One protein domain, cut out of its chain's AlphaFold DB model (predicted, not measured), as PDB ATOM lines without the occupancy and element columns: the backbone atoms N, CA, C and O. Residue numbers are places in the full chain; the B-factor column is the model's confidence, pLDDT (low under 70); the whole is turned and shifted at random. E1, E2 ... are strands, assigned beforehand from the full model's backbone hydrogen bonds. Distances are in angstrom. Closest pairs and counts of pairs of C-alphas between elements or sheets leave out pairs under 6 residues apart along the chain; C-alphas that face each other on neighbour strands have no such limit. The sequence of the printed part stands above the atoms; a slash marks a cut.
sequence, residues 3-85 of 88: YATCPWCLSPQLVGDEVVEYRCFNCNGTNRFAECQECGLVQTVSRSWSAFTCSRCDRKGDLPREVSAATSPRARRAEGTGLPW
ATOM      1  N   TYR A   3     239.924 170.806 279.084       90.94
ATOM      2  CA  TYR A   3     238.920 170.124 278.275       90.94
ATOM      3  C   TYR A   3     238.921 170.721 276.872       90.94
ATOM      4  O   TYR A   3     238.528 171.866 276.679       90.94
ATOM      5  N   ALA A   4     239.367 169.936 275.894       92.31
ATOM      6  CA  ALA A   4     239.341 170.309 274.487       92.31
ATOM      7  C   ALA A   4     238.292 169.478 273.749       92.31
ATOM      8  O   ALA A   4     238.208 168.265 273.937       92.31
ATOM      9  N   THR A   5     237.513 170.100 272.869       93.62
ATOM     10  CA  THR A   5     236.533 169.377 272.050       93.62
ATOM     11  C   THR A   5     237.120 169.087 270.678       93.62
ATOM     12  O   THR A   5     237.541 170.001 269.963       93.62
ATOM     13  N   CYS A   6     237.142 167.805 270.296       94.00
ATOM     14  CA  CYS A   6     237.647 167.388 268.994       94.00
ATOM     15  C   CYS A   6     236.783 167.977 267.860       94.00
ATOM     16  O   CYS A   6     235.582 167.716 267.833       94.00
ATOM     17  N   PRO A   7     237.369 168.682 266.876       92.62
ATOM     18  CA  PRO A   7     236.621 169.323 265.791       92.62
ATOM     19  C   PRO A   7     235.956 168.350 264.817       92.62
ATOM     20  O   PRO A   7     235.060 168.744 264.081       92.62
ATOM     21  N   TRP A   8     236.384 167.085 264.801       89.19
ATOM     22  CA  TRP A   8     235.853 166.074 263.887       89.19
ATOM     23  C   TRP A   8     234.657 165.311 264.444       89.19
ATOM     24  O   TRP A   8     233.653 165.154 263.764       89.19
ATOM     25  N   CYS A   9     234.781 164.789 265.665       92.44
ATOM     26  CA  CYS A   9     233.757 163.926 266.263       92.44
ATOM     27  C   CYS A   9     233.011 164.584 267.425       92.44
ATOM     28  O   CYS A   9     232.196 163.921 268.059       92.44
ATOM     29  N   LEU A  10     233.327 165.846 267.745       92.50
ATOM     30  CA  LEU A  10     232.739 166.626 268.840       92.50
ATOM     31  C   LEU A  10     232.864 165.977 270.229       92.50
ATOM     32  O   LEU A  10     232.241 166.415 271.190       92.50
ATOM     33  N   SER A  11     233.709 164.951 270.355       94.25
ATOM     34  CA  SER A  11     233.974 164.289 271.624       94.25
ATOM     35  C   SER A  11     234.863 165.181 272.503       94.25
ATOM     36  O   SER A  11     235.896 165.662 272.014       94.25
ATOM     37  N   PRO A  12     234.507 165.396 273.783       93.31
ATOM     38  CA  PRO A  12     235.358 166.094 274.741       93.31
ATOM     39  C   PRO A  12     236.590 165.247 275.076       93.31
ATOM     40  O   PRO A  12     236.519 164.022 275.150       93.31
ATOM     41  N   GLN A  13     237.735 165.896 275.256       93.75
ATOM     42  CA  GLN A  13     239.034 165.263 275.464       93.75
ATOM     43  C   GLN A  13     239.728 165.927 276.650       93.75
ATOM     44  O   GLN A  13     239.859 167.150 276.693       93.75
ATOM     45  N   LEU A  14     240.170 165.113 277.608       93.94
ATOM     46  CA  LEU A  14     240.964 165.574 278.740       93.94
ATOM     47  C   LEU A  14     242.437 165.584 278.331       93.94
ATOM     48  O   LEU A  14     243.017 164.534 278.058       93.94
ATOM     49  N   VAL A  15     243.036 166.769 278.276       94.00
ATOM     50  CA  VAL A  15     244.420 166.965 277.829       94.00
ATOM     51  C   VAL A  15     245.229 167.740 278.873       94.00
ATOM     52  O   VAL A  15     244.679 168.423 279.739       94.00
ATOM     53  N   GLY A  16     246.557 167.619 278.827       93.06
ATOM     54  CA  GLY A  16     247.438 168.402 279.696       93.06
ATOM     55  C   GLY A  16     247.372 169.893 279.355       93.06
ATOM     56  O   GLY A  16     247.300 170.247 278.186       93.06
ATOM     57  N   ASP A  17     247.428 170.777 280.352       90.44
ATOM     58  CA  ASP A  17     247.251 172.231 280.152       90.44
ATOM     59  C   ASP A  17     248.263 172.843 279.179       90.44
ATOM     60  O   ASP A  17     247.937 173.752 278.414       90.44
ATOM     61  N   GLU A  18     249.486 172.314 279.206       91.25
ATOM     62  CA  GLU A  18     250.639 172.836 278.475       91.25
ATOM     63  C   GLU A  18     250.876 172.140 277.126       91.25
ATOM     64  O   GLU A  18     251.850 172.448 276.430       91.25
ATOM     65  N   VAL A  19     250.007 171.208 276.718       92.25
ATOM     66  CA  VAL A  19     250.157 170.557 275.410       92.25
ATOM     67  C   VAL A  19     249.740 171.509 274.290       92.25
ATOM     68  O   VAL A  19     248.843 172.336 274.450       92.25
ATOM     69  N   VAL A  20     250.414 171.394 273.149       92.12
ATOM     70  CA  VAL A  20     250.142 172.188 271.933       92.12
ATOM     71  C   VAL A  20     249.400 171.379 270.867       92.12
ATOM     72  O   VAL A  20     248.756 171.938 269.980       92.12
ATOM     73  N   GLU A  21     249.463 170.054 270.980       92.81
ATOM     74  CA  GLU A  21     248.738 169.098 270.156       92.81
ATOM     75  C   GLU A  21     248.282 167.915 271.007       92.81
ATOM     76  O   GLU A  21     248.848 167.628 272.065       92.81
ATOM     77  N   TYR A  22     247.251 167.224 270.538       93.94
ATOM     78  CA  TYR A  22     246.785 165.986 271.143       93.94
ATOM     79  C   TYR A  22     246.140 165.082 270.092       93.94
ATOM     80  O   TYR A  22     245.659 165.531 269.048       93.94
ATOM     81  N   ARG A  23     246.091 163.785 270.386       95.44
ATOM     82  CA  ARG A  23     245.367 162.799 269.583       95.44
ATOM     83  C   ARG A  23     244.018 162.521 270.233       95.44
ATOM     84  O   ARG A  23     243.966 162.205 271.415       95.44
ATOM     85  N   CYS A  24     242.934 162.665 269.477       95.50
ATOM     86  CA  CYS A  24     241.597 162.332 269.962       95.50
ATOM     87  C   CYS A  24     241.508 160.828 270.234       95.50
ATOM     88  O   CYS A  24     241.775 160.034 269.336       95.50
ATOM     89  N   PHE A  25     241.097 160.436 271.437       94.12
ATOM     90  CA  PHE A  25     240.935 159.030 271.806       94.12
ATOM     91  C   PHE A  25     239.797 158.346 271.030       94.12
ATOM     92  O   PHE A  25     239.876 157.157 270.750       94.12
ATOM     93  N   ASN A  26     238.760 159.099 270.644       94.75
ATOM     94  CA  ASN A  26     237.565 158.538 270.013       94.75
ATOM     95  C   ASN A  26     237.726 158.319 268.497       94.75
ATOM     96  O   ASN A  26     237.554 157.215 267.999       94.75
ATOM     97  N   CYS A  27     238.073 159.371 267.745       94.56
ATOM     98  CA  CYS A  27     238.213 159.291 266.283       94.56
ATOM     99  C   CYS A  27     239.662 159.155 265.806       94.56
ATOM    100  O   CYS A  27     239.920 159.161 264.605       94.56
ATOM    101  N   ASN A  28     240.619 159.082 266.734       94.56
ATOM    102  CA  ASN A  28     242.043 158.928 266.450       94.56
ATOM    103  C   ASN A  28     242.704 160.100 265.692       94.56
ATOM    104  O   ASN A  28     243.882 160.011 265.341       94.56
ATOM    105  N   GLY A  29     241.971 161.190 265.442       93.12
ATOM    106  CA  GLY A  29     242.457 162.364 264.720       93.12
ATOM    107  C   GLY A  29     243.411 163.226 265.548       93.12
ATOM    108  O   GLY A  29     243.182 163.452 266.740       93.12
ATOM    109  N   THR A  30     244.462 163.742 264.909       94.50
ATOM    110  CA  THR A  30     245.423 164.664 265.532       94.50
ATOM    111  C   THR A  30     244.912 166.097 265.462       94.50
ATOM    112  O   THR A  30     244.580 166.603 264.386       94.50
ATOM    113  N   ASN A  31     244.871 166.759 266.612       94.75
ATOM    114  CA  ASN A  31     244.369 168.116 266.775       94.75
ATOM    115  C   ASN A  31     245.443 169.003 267.404       94.75
ATOM    116  O   ASN A  31     246.342 168.524 268.091       94.75
ATOM    117  N   ARG A  32     245.328 170.304 267.165       94.50
ATOM    118  CA  ARG A  32     246.190 171.356 267.710       94.50
ATOM    119  C   ARG A  32     245.345 172.558 268.103       94.50
ATOM    120  O   ARG A  32     244.154 172.604 267.792       94.50
ATOM    121  N   PHE A  33     245.968 173.541 268.734       94.56
ATOM    122  CA  PHE A  33     245.311 174.796 269.083       94.56
ATOM    123  C   PHE A  33     245.761 175.916 268.151       94.56
ATOM    124  O   PHE A  33     246.935 175.996 267.786       94.56
ATOM    125  N   ALA A  34     244.827 176.771 267.748       94.06
ATOM    126  CA  ALA A  34     245.088 177.896 266.863       94.06
ATOM    127  C   ALA A  34     244.325 179.136 267.323       94.06
ATOM    128  O   ALA A  34     243.163 179.047 267.715       94.06
ATOM    129  N   GLU A  35     244.985 180.288 267.266       94.50
ATOM    130  CA  GLU A  35     244.389 181.582 267.585       94.50
ATOM    131  C   GLU A  35     243.814 182.223 266.320       94.50
ATOM    132  O   GLU A  35     244.499 182.355 265.301       94.50
ATOM    133  N   CYS A  36     242.545 182.625 266.375       94.00
ATOM    134  CA  CYS A  36     241.934 183.402 265.307       94.00
ATOM    135  C   CYS A  36     242.553 184.806 265.259       94.00
ATOM    136  O   CYS A  36     242.414 185.564 266.213       94.00
ATOM    137  N   GLN A  37     243.157 185.172 264.127       91.81
ATOM    138  CA  GLN A  37     243.821 186.472 263.946       91.81
ATOM    139  C   GLN A  37     242.857 187.673 263.993       91.81
ATOM    140  O   GLN A  37     243.281 188.792 264.238       91.81
ATOM    141  N   GLU A  38     241.556 187.437 263.799       94.31
ATOM    142  CA  GLU A  38     240.536 188.492 263.747       94.31
ATOM    143  C   GLU A  38     239.925 188.815 265.118       94.31
ATOM    144  O   GLU A  38     239.565 189.955 265.387       94.31
ATOM    145  N   CYS A  39     239.756 187.813 265.989       94.31
ATOM    146  CA  CYS A  39     239.055 187.984 267.272       94.31
ATOM    147  C   CYS A  39     239.817 187.442 268.491       94.31
ATOM    148  O   CYS A  39     239.273 187.450 269.595       94.31
ATOM    149  N   GLY A  40     241.032 186.921 268.299       93.94
ATOM    150  CA  GLY A  40     241.893 186.389 269.361       93.94
ATOM    151  C   GLY A  40     241.420 185.074 269.989       93.94
ATOM    152  O   GLY A  40     242.057 184.572 270.912       93.94
ATOM    153  N   LEU A  41     240.306 184.492 269.527       95.31
ATOM    154  CA  LEU A  41     239.789 183.251 270.100       95.31
ATOM    155  C   LEU A  41     240.714 182.076 269.766       95.31
ATOM    156  O   LEU A  41     240.864 181.715 268.592       95.31
ATOM    157  N   VAL A  42     241.257 181.438 270.802       95.31
ATOM    158  CA  VAL A  42     242.030 180.198 270.683       95.31
ATOM    159  C   VAL A  42     241.082 179.004 270.630       95.31
ATOM    160  O   VAL A  42     240.206 178.834 271.478       95.31
ATOM    161  N   GLN A  43     241.253 178.170 269.609       95.44
ATOM    162  CA  GLN A  43     240.333 177.088 269.279       95.44
ATOM    163  C   GLN A  43     241.078 175.802 268.978       95.44
ATOM    164  O   GLN A  43     242.203 175.808 268.477       95.44
ATOM    165  N   THR A  44     240.409 174.687 269.230       96.06
ATOM    166  CA  THR A  44     240.874 173.376 268.793       96.06
ATOM    167  C   THR A  44     240.593 173.198 267.305       96.06
ATOM    168  O   THR A  44     239.459 173.362 266.865       96.06
ATOM    169  N   VAL A  45     241.610 172.832 266.530       95.31
ATOM    170  CA  VAL A  45     241.527 172.601 265.081       95.31
ATOM    171  C   VAL A  45     242.227 171.299 264.708       95.31
ATOM    172  O   VAL A  45     243.102 170.819 265.434       95.31
ATOM    173  N   SER A  46     241.874 170.709 263.566       93.69
ATOM    174  CA  SER A  46     242.586 169.519 263.100       93.69
ATOM    175  C   SER A  46     243.978 169.884 262.584       93.69
ATOM    176  O   SER A  46     244.169 170.892 261.900       93.69
ATOM    177  N   ARG A  47     244.975 169.041 262.873       92.00
ATOM    178  CA  ARG A  47     246.334 169.202 262.342       92.00
ATOM    179  C   ARG A  47     246.387 169.004 260.824       92.00
ATOM    180  O   ARG A  47     247.267 169.567 260.185       92.00
ATOM    181  N   SER A  48     245.460 168.236 260.250       91.06
ATOM    182  CA  SER A  48     245.397 168.002 258.802       91.06
ATOM    183  C   SER A  48     244.852 169.191 258.010       91.06
ATOM    184  O   SER A  48     244.970 169.210 256.788       91.06
ATOM    185  N   TRP A  49     244.257 170.183 258.677       92.19
ATOM    186  CA  TRP A  49     243.700 171.357 258.016       92.19
ATOM    187  C   TRP A  49     244.779 172.397 257.693       92.19
ATOM    188  O   TRP A  49     245.667 172.667 258.508       92.19
ATOM    189  N   SER A  50     244.652 173.018 256.517       92.50
ATOM    190  CA  SER A  50     245.423 174.200 256.102       92.50
ATOM    191  C   SER A  50     244.772 175.515 256.536       92.50
ATOM    192  O   SER A  50     245.455 176.525 256.672       92.50
ATOM    193  N   ALA A  51     243.462 175.506 256.778       94.19
ATOM    194  CA  ALA A  51     242.693 176.634 257.280       94.19
ATOM    195  C   ALA A  51     241.482 176.134 258.078       94.19
ATOM    196  O   ALA A  51     241.069 174.982 257.944       94.19
ATOM    197  N   PHE A  52     240.900 177.007 258.890       94.75
ATOM    198  CA  PHE A  52     239.687 176.739 259.656       94.75
ATOM    199  C   PHE A  52     238.737 177.934 259.593       94.75
ATOM    200  O   PHE A  52     239.152 179.061 259.331       94.75
ATOM    201  N   THR A  53     237.461 177.691 259.863       96.25
ATOM    202  CA  THR A  53     236.479 178.750 260.106       96.25
ATOM    203  C   THR A  53     236.398 178.993 261.611       96.25
ATOM    204  O   THR A  53     236.183 178.057 262.386       96.25
ATOM    205  N   CYS A  54     236.592 180.239 262.041       95.56
ATOM    206  CA  CYS A  54     236.480 180.621 263.445       95.56
ATOM    207  C   CYS A  54     235.039 180.449 263.946       95.56
ATOM    208  O   CYS A  54     234.120 181.036 263.387       95.56
ATOM    209  N   SER A  55     234.854 179.728 265.052       94.69
ATOM    210  CA  SER A  55     233.536 179.486 265.662       94.69
ATOM    211  C   SER A  55     232.862 180.719 266.275       94.69
ATOM    212  O   SER A  55     231.679 180.654 266.593       94.69
ATOM    213  N   ARG A  56     233.587 181.834 266.455       95.38
ATOM    214  CA  ARG A  56     233.042 183.083 267.021       95.38
ATOM    215  C   ARG A  56     232.737 184.152 265.977       95.38
ATOM    216  O   ARG A  56     231.721 184.818 266.101       95.38
ATOM    217  N   CYS A  57     233.623 184.369 265.003       95.44
ATOM    218  CA  CYS A  57     233.480 185.462 264.031       95.44
ATOM    219  C   CYS A  57     233.260 184.995 262.585       95.44
ATOM    220  O   CYS A  57     233.240 185.835 261.689       95.44
ATOM    221  N   ASP A  58     233.171 183.680 262.344       94.69
ATOM    222  CA  ASP A  58     232.999 183.048 261.023       94.69
ATOM    223  C   ASP A  58     234.050 183.442 259.963       94.69
ATOM    224  O   ASP A  58     233.919 183.139 258.777       94.69
ATOM    225  N   ARG A  59     235.149 184.086 260.375       94.75
ATOM    226  CA  ARG A  59     236.277 184.405 259.499       94.75
ATOM    227  C   ARG A  59     237.177 183.190 259.301       94.75
ATOM    228  O   ARG A  59     237.331 182.350 260.194       94.75
ATOM    229  N   LYS A  60     237.813 183.137 258.132       95.25
ATOM    230  CA  LYS A  60     238.862 182.170 257.814       95.25
ATOM    231  C   LYS A  60     240.103 182.464 258.658       95.25
ATOM    232  O   LYS A  60     240.619 183.575 258.624       95.25
ATOM    233  N   GLY A  61     240.586 181.465 259.384       92.94
ATOM    234  CA  GLY A  61     241.914 181.455 259.984       92.94
ATOM    235  C   GLY A  61     242.834 180.540 259.185       92.94
ATOM    236  O   GLY A  61     242.518 179.367 258.977       92.94
ATOM    237  N   ASP A  62     243.968 181.062 258.732       91.19
ATOM    238  CA  ASP A  62     245.004 180.251 258.098       91.19
ATOM    239  C   ASP A  62     245.825 179.519 259.159       91.19
ATOM    240  O   ASP A  62     246.120 180.051 260.231       91.19
ATOM    241  N   LEU A  63     246.187 178.270 258.865       89.12
ATOM    242  CA  LEU A  63     247.010 177.467 259.751       89.12
ATOM    243  C   LEU A  63     248.387 177.248 259.131       89.12
ATOM    244  O   LEU A  63     248.482 176.748 258.006       89.12
ATOM    245  N   PRO A  64     249.475 177.531 259.864       82.31
ATOM    246  CA  PRO A  64     250.808 177.250 259.361       82.31
ATOM    247  C   PRO A  64     250.987 175.736 259.192       82.31
ATOM    248  O   PRO A  64     250.458 174.935 259.973       82.31
ATOM    249  N   ARG A  65     251.736 175.327 258.164       74.50
ATOM    250  CA  ARG A  65     252.036 173.907 257.910       74.50
ATOM    251  C   ARG A  65     252.915 173.311 259.009       74.50
ATOM    252  O   ARG A  65     252.719 172.165 259.402       74.50
ATOM    253  N   GLU A  66     253.837 174.117 259.523       74.69
ATOM    254  CA  GLU A  66     254.730 173.777 260.622       74.69
ATOM    255  C   GLU A  66     254.408 174.670 261.814       74.69
ATOM    256  O   GLU A  66     254.317 175.889 261.685       74.69
ATOM    257  N   VAL A  67     254.206 174.066 262.981       69.25
ATOM    258  CA  VAL A  67     253.970 174.803 264.225       69.25
ATOM    259  C   VAL A  67     255.095 174.466 265.171       69.25
ATOM    260  O   VAL A  67     255.326 173.298 265.478       69.25
ATOM    261  N   SER A  68     255.798 175.492 265.635       74.25
ATOM    262  CA  SER A  68     256.755 175.313 266.715       74.25
ATOM    263  C   SER A  68     255.995 175.225 268.038       74.25
ATOM    264  O   SER A  68     255.023 175.955 268.262       74.25
ATOM    265  N   ALA A  69     256.453 174.371 268.953       66.00
ATOM    266  CA  ALA A  69     255.896 174.317 270.302       66.00
ATOM    267  C   ALA A  69     256.047 175.658 271.054       66.00
ATOM    268  O   ALA A  69     255.318 175.901 272.010       66.00
ATOM    269  N   ALA A  70     256.971 176.527 270.627       70.88
ATOM    270  CA  ALA A  70     257.198 177.841 271.222       70.88
ATOM    271  C   ALA A  70     256.115 178.866 270.845       70.88
ATOM    272  O   ALA A  70     255.741 179.684 271.678       70.88
ATOM    273  N   THR A  71     255.594 178.809 269.617       76.75
ATOM    274  CA  THR A  71     254.598 179.767 269.099       76.75
ATOM    275  C   THR A  71     253.163 179.249 269.137       76.75
ATOM    276  O   THR A  71     252.229 180.009 268.893       76.75
ATOM    277  N   SER A  72     252.964 177.967 269.441       83.25
ATOM    278  CA  SER A  72     251.632 177.364 269.473       83.25
ATOM    279  C   SER A  72     250.866 177.736 270.749       83.25
ATOM    280  O   SER A  72     251.429 177.642 271.846       83.25
ATOM    281  N   PRO A  73     249.567 178.074 270.653       86.44
ATOM    282  CA  PRO A  73     248.707 178.174 271.823       86.44
ATOM    283  C   PRO A  73     248.681 176.859 272.612       86.44
ATOM    284  O   PRO A  73     248.721 175.762 272.052       86.44
ATOM    285  N   ARG A  74     248.613 176.984 273.937       91.38
ATOM    286  CA  ARG A  74     248.516 175.858 274.875       91.38
ATOM    287  C   ARG A  74     247.055 175.467 275.071       91.38
ATOM    288  O   ARG A  74     246.186 176.339 275.018       91.38
ATOM    289  N   ALA A  75     246.798 174.197 275.376       91.00
ATOM    290  CA  ALA A  75     245.450 173.674 275.593       91.00
ATOM    291  C   ALA A  75     244.632 174.491 276.600       91.00
ATOM    292  O   ALA A  75     243.457 174.749 276.363       91.00
ATOM    293  N   ARG A  76     245.259 174.980 277.678       91.94
ATOM    294  CA  ARG A  76     244.595 175.813 278.697       91.94
ATOM    295  C   ARG A  76     243.970 177.109 278.168       91.94
ATOM    296  O   ARG A  76     243.143 177.695 278.851       91.94
ATOM    297  N   ARG A  77     244.415 177.599 277.003       92.06
ATOM    298  CA  ARG A  77     243.869 178.811 276.374       92.06
ATOM    299  C   ARG A  77     242.716 178.503 275.426       92.06
ATOM    300  O   ARG A  77     242.077 179.440 274.976       92.06
ATOM    301  N   ALA A  78     242.485 177.240 275.069       91.56
ATOM    302  CA  ALA A  78     241.457 176.884 274.106       91.56
ATOM    303  C   ALA A  78     240.062 177.044 274.720       91.56
ATOM    304  O   ALA A  78     239.718 176.377 275.688       91.56
ATOM    305  N   GLU A  79     239.258 177.912 274.113       93.44
ATOM    306  CA  GLU A  79     237.908 178.263 274.577       93.44
ATOM    307  C   GLU A  79     236.824 177.857 273.565       93.44
ATOM    308  O   GLU A  79     235.638 178.110 273.766       93.44
ATOM    309  N   GLY A  80     237.216 177.234 272.451       92.44
ATOM    310  CA  GLY A  80     236.290 176.801 271.412       92.44
ATOM    311  C   GLY A  80     236.879 175.761 270.466       92.44
ATOM    312  O   GLY A  80     238.002 175.276 270.636       92.44
ATOM    313  N   THR A  81     236.113 175.443 269.429       94.94
ATOM    314  CA  THR A  81     236.467 174.447 268.418       94.94
ATOM    315  C   THR A  81     236.241 175.043 267.041       94.94
ATOM    316  O   THR A  81     235.140 175.486 266.729       94.94
ATOM    317  N   GLY A  82     237.292 175.079 266.227       93.38
ATOM    318  CA  GLY A  82     237.215 175.583 264.865       93.38
ATOM    319  C   GLY A  82     236.454 174.617 263.963       93.38
ATOM    320  O   GLY A  82     236.470 173.403 264.169       93.38
ATOM    321  N   LEU A  83     235.809 175.170 262.945       93.81
ATOM    322  CA  LEU A  83     235.066 174.414 261.940       93.81
ATOM    323  C   LEU A  83     235.935 174.202 260.687       93.81
ATOM    324  O   LEU A  83     236.866 174.982 260.454       93.81
ATOM    325  N   PRO A  84     235.652 173.180 259.861       92.69
ATOM    326  CA  PRO A  84     236.353 172.996 258.596       92.69
ATOM    327  C   PRO A  84     236.203 174.223 257.680       92.69
ATOM    328  O   PRO A  84     235.212 174.957 257.741       92.69
ATOM    329  N   TRP A  85     237.214 174.449 256.841       89.62
ATOM    330  CA  TRP A  85     237.198 175.457 255.781       89.62
ATOM    331  C   TRP A  85     237.415 174.793 254.405       89.62
ATOM    332  O   TRP A  85     238.335 173.980 254.285       89.62
TER     333      TRP A  85
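Overview. This is residues 3 to 85 of the 88 residues of an uncharacterized protein of Actinobacteria bacterium (UniProt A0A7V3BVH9). Little regular structure is here: a small antiparallel sheet, E3 - E4 - E5, makes the middle, with hairpin E1 and E2 at one end, hairpin E6 and E7 at another, and the unnamed stretch 63 to 85 folding back to pair with E5 and E6. The printed part has 83 residues, no named helix and seven strands, E1 to E7 in chain order, 27 residues, all strand. It is compact, radius of gyration of the C-alphas 11.2 A, spanning 29 by 27 by 21 A.

Arrangement. Start at E4, residues 30 to 35; it forms hairpins with E3, residues 21 to 23 (N 22 and O 31, 2.9 A), and E5, residues 42 to 46 (N 34 and O 43, 2.9 A), a meander, each strand the antiparallel neighbour of the one before. E1, residues 3 to 5, and E2, residues 12 to 15, form a hairpin, N 13 and O 4 at 2.8 A; the closest C-alphas of E1 and E5, Ala 4 and Thr 44, are 6.6 A apart. E6, residues 51 to 53, and E7, residues 60 to 62, form another, N 52 and O 61 at 2.9 A.

Along the chain. Find C-alpha 30 at (245.423, 164.664, 265.532); E4 runs 17.1 A to C-alpha 35 at (244.389, 181.582, 267.585).

Size, cuts and confidence. The printed part has no cut; residues 67 and 69 are under 70 in pLDDT.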